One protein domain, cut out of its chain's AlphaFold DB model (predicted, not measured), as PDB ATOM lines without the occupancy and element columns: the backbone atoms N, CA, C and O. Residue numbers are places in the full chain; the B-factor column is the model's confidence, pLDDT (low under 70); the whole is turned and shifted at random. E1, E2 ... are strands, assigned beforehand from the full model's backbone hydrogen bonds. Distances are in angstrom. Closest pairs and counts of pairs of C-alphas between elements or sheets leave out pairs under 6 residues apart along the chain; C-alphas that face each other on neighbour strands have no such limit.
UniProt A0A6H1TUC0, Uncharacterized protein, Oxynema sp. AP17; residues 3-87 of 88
ATOM      1  N   VAL A   3      46.515  77.329  39.206       86.88
ATOM      2  CA  VAL A   3      45.074  77.256  38.913       86.88
ATOM      3  C   VAL A   3      44.291  77.370  40.219       86.88
ATOM      4  O   VAL A   3      44.597  76.659  41.175       86.88
ATOM      5  N   GLU A   4      43.316  78.272  40.242       91.75
ATOM      6  CA  GLU A   4      42.342  78.413  41.324       91.75
ATOM      7  C   GLU A   4      41.054  77.655  41.015       91.75
ATOM      8  O   GLU A   4      40.533  76.905  41.842       91.75
ATOM      9  N   GLY A   5      40.557  77.832  39.793       92.44
ATOM     10  CA  GLY A   5      39.273  77.298  39.386       92.44
ATOM     11  C   GLY A   5      39.224  76.994  37.901       92.44
ATOM     12  O   GLY A   5      39.863  77.648  37.077       92.44
ATOM     13  N   TYR A   6      38.435  75.988  37.575       95.00
ATOM     14  CA  TYR A   6      38.008  75.645  36.237       95.00
ATOM     15  C   TYR A   6      36.490  75.523  36.241       95.00
ATOM     16  O   TYR A   6      35.928  74.841  37.101       95.00
ATOM     17  N   PHE A   7      35.848  76.154  35.265       95.69
ATOM     18  CA  PHE A   7      34.409  76.087  35.064       95.69
ATOM     19  C   PHE A   7      34.124  75.810  33.599       95.69
ATOM     20  O   PHE A   7      34.743  76.367  32.694       95.69
ATOM     21  N   GLU A   8      33.165  74.935  33.369       96.75
ATOM     22  CA  GLU A   8      32.755  74.521  32.048       96.75
ATOM     23  C   GLU A   8      31.267  74.770  31.893       96.75
ATOM     24  O   GLU A   8      30.469  74.314  32.711       96.75
ATOM     25  N   THR A   9      30.892  75.444  30.815       96.31
ATOM     26  CA  THR A   9      29.497  75.607  30.406       96.31
ATOM     27  C   THR A   9      29.254  74.868  29.095       96.31
ATOM     28  O   THR A   9      30.127  74.160  28.578       96.31
ATOM     29  N   LYS A  10      28.066  75.024  28.507       95.00
ATOM     30  CA  LYS A  10      27.801  74.490  27.169       95.00
ATOM     31  C   LYS A  10      28.717  75.119  26.116       95.00
ATOM     32  O   LYS A  10      29.193  74.386  25.250       95.00
ATOM     33  N   ASN A  11      28.962  76.429  26.194       94.00
ATOM     34  CA  ASN A  11      29.694  77.170  25.166       94.00
ATOM     35  C   ASN A  11      31.059  77.705  25.612       94.00
ATOM     36  O   ASN A  11      31.765  78.239  24.767       94.00
ATOM     37  N   PHE A  12      31.474  77.558  26.873       95.19
ATOM     38  CA  PHE A  12      32.749  78.103  27.345       95.19
ATOM     39  C   PHE A  12      33.536  77.127  28.222       95.19
ATOM     40  O   PHE A  12      32.973  76.330  28.977       95.19
ATOM     41  N   PHE A  13      34.857  77.222  28.117       95.31
ATOM     42  CA  PHE A  13      35.801  76.795  29.143       95.31
ATOM     43  C   PHE A  13      36.355  78.032  29.838       95.31
ATOM     44  O   PHE A  13      36.741  78.988  29.170       95.31
ATOM     45  N   ILE A  14      36.404  78.018  31.163       96.12
ATOM     46  CA  ILE A  14      36.871  79.136  31.976       96.12
ATOM     47  C   ILE A  14      37.958  78.626  32.906       96.12
ATOM     48  O   ILE A  14      37.745  77.674  33.656       96.12
ATOM     49  N   HIS A  15      39.101  79.299  32.895       95.06
ATOM     50  CA  HIS A  15      40.197  79.066  33.821       95.06
ATOM     51  C   HIS A  15      40.448  80.322  34.647       95.06
ATOM     52  O   HIS A  15      40.638  81.409  34.106       95.06
ATOM     53  N   LEU A  16      40.505  80.143  35.961       95.00
ATOM     54  CA  LEU A  16      40.916  81.156  36.916       95.00
ATOM     55  C   LEU A  16      42.279  80.775  37.468       95.00
ATOM     56  O   LEU A  16      42.464  79.661  37.967       95.00
ATOM     57  N   CYS A  17      43.246  81.677  37.355       93.75
ATOM     58  CA  CYS A  17      44.623  81.404  37.742       93.75
ATOM     59  C   CYS A  17      45.224  82.566  38.521       93.75
ATOM     60  O   CYS A  17      45.076  83.717  38.130       93.75
ATOM     61  N   TYR A  18      45.984  82.242  39.561       94.19
ATOM     62  CA  TYR A  18      46.858  83.199  40.221       94.19
ATOM     63  C   TYR A  18      48.149  83.400  39.431       94.19
ATOM     64  O   TYR A  18      48.793  82.428  38.990       94.19
ATOM     65  N   ASP A  19      48.564  84.655  39.315       93.62
ATOM     66  CA  ASP A  19      49.901  85.024  38.867       93.62
ATOM     67  C   ASP A  19      50.938  84.933  40.010       93.62
ATOM     68  O   ASP A  19      50.697  84.324  41.055       93.62
ATOM     69  N   SER A  20      52.145  85.464  39.795       93.19
ATOM     70  CA  SER A  20      53.205  85.476  40.815       93.19
ATOM     71  C   SER A  20      52.962  86.456  41.966       93.19
ATOM     72  O   SER A  20      53.601  86.313  43.007       93.19
ATOM     73  N   ASN A  21      52.071  87.431  41.789       93.94
ATOM     74  CA  ASN A  21      51.714  88.440  42.784       93.94
ATOM     75  C   ASN A  21      50.496  88.024  43.627       93.94
ATOM     76  O   ASN A  21      50.161  88.713  44.585       93.94
ATOM     77  N   ASN A  22      49.904  86.857  43.340       91.62
ATOM     78  CA  ASN A  22      48.617  86.388  43.867       91.62
ATOM     79  C   ASN A  22      47.410  87.198  43.376       91.62
ATOM     80  O   ASN A  22      46.354  87.137  44.005       91.62
ATOM     81  N   ASP A  23      47.526  87.877  42.237       94.44
ATOM     82  CA  ASP A  23      46.361  88.410  41.540       94.44
ATOM     83  C   ASP A  23      45.685  87.282  40.758       94.44
ATOM     84  O   ASP A  23      46.363  86.424  40.179       94.44
ATOM     85  N   ILE A  24      44.353  87.257  40.765       95.25
ATOM     86  CA  ILE A  24      43.560  86.255  40.053       95.25
ATOM     87  C   ILE A  24      43.163  86.775  38.671       95.25
ATOM     88  O   ILE A  24      42.750  87.920  38.499       95.25
ATOM     89  N   TRP A  25      43.316  85.908  37.676       96.19
ATOM     90  CA  TRP A  25      43.116  86.226  36.270       96.19
ATOM     91  C   TRP A  25      42.171  85.224  35.617       96.19
ATOM     92  O   TRP A  25      42.311  84.010  35.807       96.19
ATOM     93  N   TYR A  26      41.257  85.745  34.806       95.88
ATOM     94  CA  TYR A  26      40.291  84.999  34.014       95.88
ATOM     95  C   TYR A  26      40.806  84.748  32.599       95.88
ATOM     96  O   TYR A  26      41.300  85.653  31.920       95.88
ATOM     97  N   TYR A  27      40.617  83.509  32.148       95.06
ATOM     98  CA  TYR A  27      40.855  83.059  30.784       95.06
ATOM     99  C   TYR A  27      39.656  82.234  30.312       95.06
ATOM    100  O   TYR A  27      39.471  81.092  30.735       95.06
ATOM    101  N   GLY A  28      38.843  82.812  29.436       93.69
ATOM    102  CA  GLY A  28      37.721  82.153  28.778       93.69
ATOM    103  C   GLY A  28      38.107  81.636  27.395       93.69
ATOM    104  O   GLY A  28      38.895  82.258  26.690       93.69
ATOM    105  N   ILE A  29      37.541  80.508  26.982       93.81
ATOM    106  CA  ILE A  29      37.690  79.946  25.637       93.81
ATOM    107  C   ILE A  29      36.302  79.534  25.156       93.81
ATOM    108  O   ILE A  29      35.669  78.667  25.767       93.81
ATOM    109  N   ALA A  30      35.822  80.138  24.070       92.25
ATOM    110  CA  ALA A  30      34.565  79.748  23.446       92.25
ATOM    111  C   ALA A  30      34.684  78.359  22.796       92.25
ATOM    112  O   ALA A  30      35.680  78.023  22.154       92.25
ATOM    113  N   LYS A  31      33.650  77.536  22.945       92.25
ATOM    114  CA  LYS A  31      33.521  76.215  22.331       92.25
ATOM    115  C   LYS A  31      32.831  76.361  20.981       92.25
ATOM    116  O   LYS A  31      31.735  76.905  20.895       92.25
ATOM    117  N   GLY A  32      33.436  75.818  19.931       85.75
ATOM    118  CA  GLY A  32      32.861  75.834  18.589       85.75
ATOM    119  C   GLY A  32      33.925  75.863  17.502       85.75
ATOM    120  O   GLY A  32      35.120  75.804  17.783       85.75
ATOM    121  N   SER A  33      33.480  75.943  16.248       65.44
ATOM    122  CA  SER A  33      34.355  76.010  15.069       65.44
ATOM    123  C   SER A  33      35.165  77.307  14.980       65.44
ATOM    124  O   SER A  33      36.199  77.327  14.324       65.44
ATOM    125  N   GLU A  34      34.717  78.361  15.662       72.56
ATOM    126  CA  GLU A  34      35.373  79.669  15.755       72.56
ATOM    127  C   GLU A  34      35.720  79.956  17.223       72.56
ATOM    128  O   GLU A  34      35.267  80.928  17.813       72.56
ATOM    129  N   ALA A  35      36.452  79.034  17.857       74.50
ATOM    130  CA  ALA A  35      36.860  79.176  19.250       74.50
ATOM    131  C   ALA A  35      37.711  80.444  19.443       74.50
ATOM    132  O   ALA A  35      38.862  80.500  19.009       74.50
ATOM    133  N   GLU A  36      37.146  81.447  20.111       85.81
ATOM    134  CA  GLU A  36      37.824  82.685  20.483       85.81
ATOM    135  C   GLU A  36      38.209  82.658  21.967       85.81
ATOM    136  O   GLU A  36      37.454  82.179  22.822       85.81
ATOM    137  N   ALA A  37      39.411  83.146  22.271       87.81
ATOM    138  CA  ALA A  37      39.889  83.286  23.636       87.81
ATOM    139  C   ALA A  37      39.527  84.673  24.185       87.81
ATOM    140  O   ALA A  37      39.758  85.687  23.533       87.81
ATOM    141  N   ILE A  38      39.012  84.710  25.411       89.19
ATOM    142  CA  ILE A  38      38.673  85.921  26.155       89.19
ATOM    143  C   ILE A  38      39.634  86.015  27.342       89.19
ATOM    144  O   ILE A  38      39.486  85.295  28.329       89.19
ATOM    145  N   GLY A  39      40.629  86.893  27.249       88.44
ATOM    146  CA  GLY A  39      41.583  87.171  28.324       88.44
ATOM    147  C   GLY A  39      43.049  87.157  27.896       88.44
ATOM    148  O   GLY A  39      43.340  87.008  26.707       88.44
ATOM    149  N   PRO A  40      43.990  87.334  28.846       92.88
ATOM    150  CA  PRO A  40      43.790  87.463  30.299       92.88
ATOM    151  C   PRO A  40      42.985  88.699  30.708       92.88
ATOM    152  O   PRO A  40      43.245  89.790  30.207       92.88
ATOM    153  N   LEU A  41      42.065  88.544  31.661       96.25
ATOM    154  CA  LEU A  41      41.357  89.661  32.297       96.25
ATOM    155  C   LEU A  41      41.551  89.618  33.811       96.25
ATOM    156  O   LEU A  41      41.534  88.536  34.401       96.25
ATOM    157  N   TYR A  42      41.736  90.783  34.431       95.81
ATOM    158  CA  TYR A  42      41.810  90.871  35.886       95.81
ATOM    159  C   TYR A  42      40.491  90.396  36.497       95.81
ATOM    160  O   TYR A  42      39.412  90.664  35.966       95.81
ATOM    161  N   THR A  43      40.578  89.651  37.589       96.25
ATOM    162  CA  THR A  43      39.431  89.070  38.281       96.25
ATOM    163  C   THR A  43      39.523  89.416  39.754       96.25
ATOM    164  O   THR A  43      40.610  89.503  40.319       96.25
ATOM    165  N   TYR A  44      38.378  89.583  40.396       94.31
ATOM    166  CA  TYR A  44      38.293  89.678  41.845       94.31
ATOM    167  C   TYR A  44      37.139  88.817  42.350       94.31
ATOM    168  O   TYR A  44      36.252  88.432  41.588       94.31
ATOM    169  N   THR A  45      37.174  88.462  43.629       92.06
ATOM    170  CA  THR A  45      36.069  87.764  44.284       92.06
ATOM    171  C   THR A  45      35.231  88.756  45.071       92.06
ATOM    172  O   THR A  45      35.759  89.606  45.786       92.06
ATOM    173  N   GLU A  46      33.914  88.635  44.956       90.62
ATOM    174  CA  GLU A  46      32.963  89.366  45.787       90.62
ATOM    175  C   GLU A  46      32.113  88.358  46.570       90.62
ATOM    176  O   GLU A  46      31.586  87.388  46.010       90.62
ATOM    177  N   GLU A  47      32.030  88.553  47.891       84.25
ATOM    178  CA  GLU A  47      31.329  87.636  48.791       84.25
ATOM    179  C   GLU A  47      29.850  87.520  48.395       84.25
ATOM    180  O   GLU A  47      29.127  88.510  48.338       84.25
ATOM    181  N   GLY A  48      29.404  86.295  48.111       82.00
ATOM    182  CA  GLY A  48      28.034  86.015  47.667       82.00
ATOM    183  C   GLY A  48      27.786  86.173  46.161       82.00
ATOM    184  O   GLY A  48      26.765  85.676  45.688       82.00
ATOM    185  N   THR A  49      28.714  86.769  45.405       84.94
ATOM    186  CA  THR A  49      28.569  87.013  43.956       84.94
ATOM    187  C   THR A  49      29.433  86.069  43.112       84.94
ATOM    188  O   THR A  49      29.017  85.664  42.028       84.94
ATOM    189  N   GLY A  50      30.603  85.655  43.613       91.62
ATOM    190  CA  GLY A  50      31.537  84.763  42.911       91.62
ATOM    191  C   GLY A  50      32.746  85.505  42.337       91.62
ATOM    192  O   GLY A  50      33.227  86.466  42.933       91.62
ATOM    193  N   TYR A  51      33.263  85.031  41.202       95.25
ATOM    194  CA  TYR A  51      34.385  85.651  40.497       95.25
ATOM    195  C   TYR A  51      33.870  86.670  39.490       95.25
ATOM    196  O   TYR A  51      33.124  86.313  38.578       95.25
ATOM    197  N   VAL A  52      34.289  87.920  39.642       96.62
ATOM    198  CA  VAL A  52      33.840  89.049  38.832       96.62
ATOM    199  C   VAL A  52      34.983  89.534  37.950       96.62
ATOM    200  O   VAL A  52      36.122  89.685  38.396       96.62
ATOM    201  N   VAL A  53      34.668  89.761  36.678       96.62
ATOM    202  CA  VAL A  53      35.594  90.212  35.641       96.62
ATOM    203  C   VAL A  53      34.970  91.397  34.922       96.62
ATOM    204  O   VAL A  53      33.860  91.287  34.404       96.62
ATOM    205  N   GLU A  54      35.694  92.504  34.838       95.12
ATOM    206  CA  GLU A  54      35.250  93.718  34.149       95.12
ATOM    207  C   GLU A  54      36.138  93.972  32.927       95.12
ATOM    208  O   GLU A  54      37.367  93.979  33.025       95.12
ATOM    209  N   ASN A  55      35.522  94.161  31.758       93.50
ATOM    210  CA  ASN A  55      36.217  94.418  30.498       93.50
ATOM    211  C   ASN A  55      35.443  95.439  29.652       93.50
ATOM    212  O   ASN A  55      34.600  95.084  28.824       93.50
ATOM    213  N   GLY A  56      35.735  96.724  29.864       93.19
ATOM    214  CA  GLY A  56      34.981  97.811  29.240       93.19
ATOM    215  C   GLY A  56      33.530  97.808  29.719       93.19
ATOM    216  O   GLY A  56      33.288  97.825  30.922       93.19
ATOM    217  N   ASP A  57      32.580  97.758  28.785       95.38
ATOM    218  CA  ASP A  57      31.148  97.682  29.104       95.38
ATOM    219  C   ASP A  57      30.691  96.269  29.499       95.38
ATOM    220  O   ASP A  57      29.545  96.100  29.910       95.38
ATOM    221  N   TYR A  58      31.548  95.250  29.375       95.44
ATOM    222  CA  TYR A  58      31.183  93.870  29.682       95.44
ATOM    223  C   TYR A  58      31.578  93.469  31.102       95.44
ATOM    224  O   TYR A  58      32.707  93.706  31.538       95.44
ATOM    225  N   THR A  59      30.673  92.767  31.784       96.56
ATOM    226  CA  THR A  59      30.942  92.136  33.081       96.56
ATOM    227  C   THR A  59      30.663  90.644  32.994       96.56
ATOM    228  O   THR A  59      29.584  90.234  32.566       96.56
ATOM    229  N   TYR A  60      31.618  89.825  33.425       96.00
ATOM    230  CA  TYR A  60      31.480  88.375  33.509       96.00
ATOM    231  C   TYR A  60      31.474  87.979  34.980       96.00
ATOM    232  O   TYR A  60      32.390  88.330  35.722       96.00
ATOM    233  N   ILE A  61      30.449  87.243  35.398       96.62
ATOM    234  CA  ILE A  61      30.322  86.711  36.752       96.62
ATOM    235  C   ILE A  61      30.324  85.191  36.656       96.62
ATOM    236  O   ILE A  61      29.470  84.604  35.990       96.62
ATOM    237  N   VAL A  62      31.296  84.555  37.306       95.50
ATOM    238  CA  VAL A  62      31.455  83.100  37.334       95.50
ATOM    239  C   VAL A  62      31.220  82.599  38.747       95.50
ATOM    240  O   VAL A  62      31.898  82.998  39.695       95.50
ATOM    241  N   THR A  63      30.285  81.672  38.880       93.88
ATOM    242  CA  THR A  63      30.010  80.950  40.123       93.88
ATOM    243  C   THR A  63      30.187  79.450  39.907       93.88
ATOM    244  O   THR A  63      30.374  78.984  38.785       93.88
ATOM    245  N   GLY A  64      30.065  78.657  40.975       90.12
ATOM    246  CA  GLY A  64      29.953  77.200  40.844       90.12
ATOM    247  C   GLY A  64      28.695  76.727  40.098       90.12
ATOM    248  O   GLY A  64      28.600  75.545  39.783       90.12
ATOM    249  N   LEU A  65      27.736  77.619  39.823       93.00
ATOM    250  CA  LEU A  65      26.433  77.289  39.239       93.00
ATOM    251  C   LEU A  65      26.247  77.836  37.821       93.00
ATOM    252  O   LEU A  65      25.604  77.181  37.002       93.00
ATOM    253  N   SER A  66      26.785  79.017  37.520       96.25
ATOM    254  CA  SER A  66      26.573  79.697  36.241       96.25
ATOM    255  C   SER A  66      27.724  80.622  35.843       96.25
ATOM    256  O   SER A  66      28.490  81.103  36.681       96.25
ATOM    257  N   LEU A  67      27.804  80.876  34.537       96.44
ATOM    258  CA  LEU A  67      28.448  82.038  33.933       96.44
ATOM    259  C   LEU A  67      27.348  83.022  33.525       96.44
ATOM    260  O   LEU A  67      26.483  82.662  32.725       96.44
ATOM    261  N   SER A  68      27.428  84.262  33.993       97.25
ATOM    262  CA  SER A  68      26.543  85.352  33.573       97.25
ATOM    263  C   SER A  68      27.371  86.460  32.917       97.25
ATOM    264  O   SER A  68      28.379  86.896  33.471       97.25
ATOM    265  N   ILE A  69      26.961  86.905  31.730       95.50
ATOM    266  CA  ILE A  69      27.622  87.946  30.932       95.50
ATOM    267  C   ILE A  69      26.669  89.129  30.791       95.50
ATOM    268  O   ILE A  69      25.558  88.990  30.271       95.50
ATOM    269  N   TYR A  70      27.123  90.295  31.225       96.94
ATOM    270  CA  TYR A  70      26.397  91.554  31.177       96.94
ATOM    271  C   TYR A  70      27.069  92.530  30.214       96.94
ATOM    272  O   TYR A  70      28.279  92.473  30.019       96.94
ATOM    273  N   GLU A  71      26.276  93.438  29.653       96.94
ATOM    274  CA  GLU A  71      26.731  94.659  28.980       96.94
ATOM    275  C   GLU A  71      26.069  95.848  29.689       96.94
ATOM    276  O   GLU A  71      24.841  96.009  29.677       96.94
ATOM    277  N   GLY A  72      26.869  96.621  30.423       94.56
ATOM    278  CA  GLY A  72      26.390  97.528  31.460       94.56
ATOM    279  C   GLY A  72      25.544  96.774  32.492       94.56
ATOM    280  O   GLY A  72      25.999  95.827  33.121       94.56
ATOM    281  N   ASN A  73      24.273  97.160  32.631       92.88
ATOM    282  CA  ASN A  73      23.335  96.537  33.579       92.88
ATOM    283  C   ASN A  73      22.417  95.478  32.942       92.88
ATOM    284  O   ASN A  73      21.479  95.001  33.583       92.88
ATOM    285  N   LYS A  74      22.614  95.149  31.660       97.38
ATOM    286  CA  LYS A  74      21.754  94.216  30.928       97.38
ATOM    287  C   LYS A  74      22.410  92.842  30.862       97.38
ATOM    288  O   LYS A  74      23.486  92.710  30.291       97.38
ATOM    289  N   LEU A  75      21.723  91.818  31.366       96.94
ATOM    290  CA  LEU A  75      22.123  90.425  31.166       96.94
ATOM    291  C   LEU A  75      22.006  90.072  29.676       96.94
ATOM    292  O   LEU A  75      20.908  90.097  29.112       96.94
ATOM    293  N   LEU A  76      23.135  89.771  29.037       96.06
ATOM    294  CA  LEU A  76      23.184  89.327  27.645       96.06
ATOM    295  C   LEU A  76      23.060  87.813  27.535       96.06
ATOM    296  O   LEU A  76      22.371  87.314  26.646       96.06
ATOM    297  N   GLN A  77      23.734  87.093  28.429       95.12
ATOM    298  CA  GLN A  77      23.837  85.644  28.361       95.12
ATOM    299  C   GLN A  77      24.034  85.057  29.751       95.12
ATOM    300  O   GLN A  77      24.833  85.556  30.536       95.12
ATOM    301  N   GLU A  78      23.325  83.972  30.032       97.12
ATOM    302  CA  GLU A  78      23.539  83.155  31.218       97.12
ATOM    303  C   GLU A  78      23.627  81.692  30.799       97.12
ATOM    304  O   GLU A  78      22.794  81.197  30.035       97.12
ATOM    305  N   GLU A  79      24.650  81.003  31.292       96.00
ATOM    306  CA  GLU A  79      24.846  79.584  31.051       96.00
ATOM    307  C   GLU A  79      25.083  78.825  32.350       96.00
ATOM    308  O   GLU A  79      25.907  79.251  33.161       96.00
ATOM    309  N   PRO A  80      24.436  77.662  32.535       97.00
ATOM    310  CA  PRO A  80      24.745  76.802  33.661       97.00
ATOM    311  C   PRO A  80      26.159  76.231  33.528       97.00
ATOM    312  O   PRO A  80      26.592  75.819  32.444       97.00
ATOM    313  N   VAL A  81      26.852  76.151  34.660       96.38
ATOM    314  CA  VAL A  81      28.093  75.394  34.797       96.38
ATOM    315  C   VAL A  81      27.737  73.910  34.850       96.38
ATOM    316  O   VAL A  81      26.994  73.457  35.717       96.38
ATOM    317  N   ILE A  82      28.253  73.150  33.888       96.81
ATOM    318  CA  ILE A  82      28.022  71.707  33.746       96.81
ATOM    319  C   ILE A  82      29.145  70.872  34.364       96.81
ATOM    320  O   ILE A  82      28.943  69.697  34.664       96.81
ATOM    321  N   ASN A  83      30.323  71.465  34.553       93.38
ATOM    322  CA  ASN A  83      31.452  70.845  35.234       93.38
ATOM    323  C   ASN A  83      32.314  71.937  35.877       93.38
ATOM    324  O   ASN A  83      32.515  72.996  35.286       93.38
ATOM    325  N   SER A  84      32.822  71.700  37.084       90.88
ATOM    326  CA  SER A  84      33.771  72.615  37.714       90.88
ATOM    327  C   SER A  84      34.762  71.885  38.610       90.88
ATOM    328  O   SER A  84      34.453  70.874  39.238       90.88
ATOM    329  N   HIS A  85      35.969  72.435  38.675       86.00
ATOM    330  CA  HIS A  85      37.001  72.052  39.624       86.00
ATOM    331  C   HIS A  85      37.571  73.331  40.212       86.00
ATOM    332  O   HIS A  85      38.271  74.066  39.527       86.00
ATOM    333  N   HIS A  86      37.269  73.610  41.469       74.31
ATOM    334  CA  HIS A  86      37.865  74.718  42.198       74.31
ATOM    335  C   HIS A  86      38.243  74.231  43.587       74.31
ATOM    336  O   HIS A  86      37.754  73.199  44.053       74.31
ATOM    337  N   ARG A  87      39.191  74.923  44.205       60.00
ATOM    338  CA  ARG A  87      39.627  74.581  45.549       60.00
ATOM    339  C   ARG A  87      38.584  75.098  46.548       60.00
ATOM    340  O   ARG A  87      38.246  76.275  46.490       60.00
TER     341      ARG A  87
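Overview. This is residues 3 to 87 of the 88 residues of an uncharacterized protein of Oxynema sp. AP17 (UniProt A0A6H1TUC0). One long antiparallel sheet is folded back on itself like a partly closed clam: the leaf E8, E7, E6, E5 faces the leaf E3, E2, E1, E9, with bent E4 as the hinge. At the side away from that hinge the chain crosses from E8 over to E9, bridging the two leaves by a tight link, but these edge strands do not pair and the barrel-like curl stays unclosed. The printed part has 85 residues and no named helix, with nine strands, E1 to E9 along the chain, in the sheet order E8, E7, E6, E5, E4, E3, E2, E1, E9; the class is all strand. It is compact, with a radius of gyration of the C-alphas of 12.1 A, and rounded, spanning 32 by 27 by 22 A.

Arrangement. The twisted sheet is a folded sheet, one sheet bent into two facing leaves, and is curled, by 124 degrees across its strands. Its hinge E4, residues 37 to 46, bends by 68 degrees at residue 40. Its pairing is staggered: residues 37 to 43 pair with E3, residues 24 to 30, where N 26 and O 41 are 2.8 A apart, and residues 43 to 46 pair with E5, residues 50 to 55, where N 52 and O 44 are 2.8 A apart. In one leaf E5 neighbours E6, residues 58 to 62, with N 60 and O 53 at 2.8 A. E7, residues 66 to 71, follows with N 61 and O 68 at 2.8 A, then edge strand E8, residues 74 to 80, with N 69 and O 77 at 2.8 A. In the other leaf E3 neighbours E2, residues 12 to 18, with N 15 and O 27 at 2.8 A. E1, residues 3 to 8, follows with N 14 and O 7 at 2.8 A, then edge strand E9, residues 83 to 86, with N 6 and O 85 at 2.7 A. E1 to E8 form a meander, each strand the antiparallel neighbour of the one before. Between the leaves, the closest C-alphas of E1 and E6, Phe 7 and Val 62, are 7.9 A apart. E8 runs on into E9 at 95 degrees, yet the two are apart.

Along the chain. E4 is 24.0 A long, E3 20.0 A, E2 19.8 A and E8 17.9 A. E1 begins at C-alpha 3, (45.074, 77.256, 38.913), and E9 ends at C-alpha 86, (37.865, 74.718, 42.198).

Size, cuts and confidence. The two farthest C-alphas, Ser 33 and Glu 47, are 35.8 A apart. The printed part has no cut and no long link. Mean pLDDT of the printed part is 92.3; residues 33 and 87 are under 70.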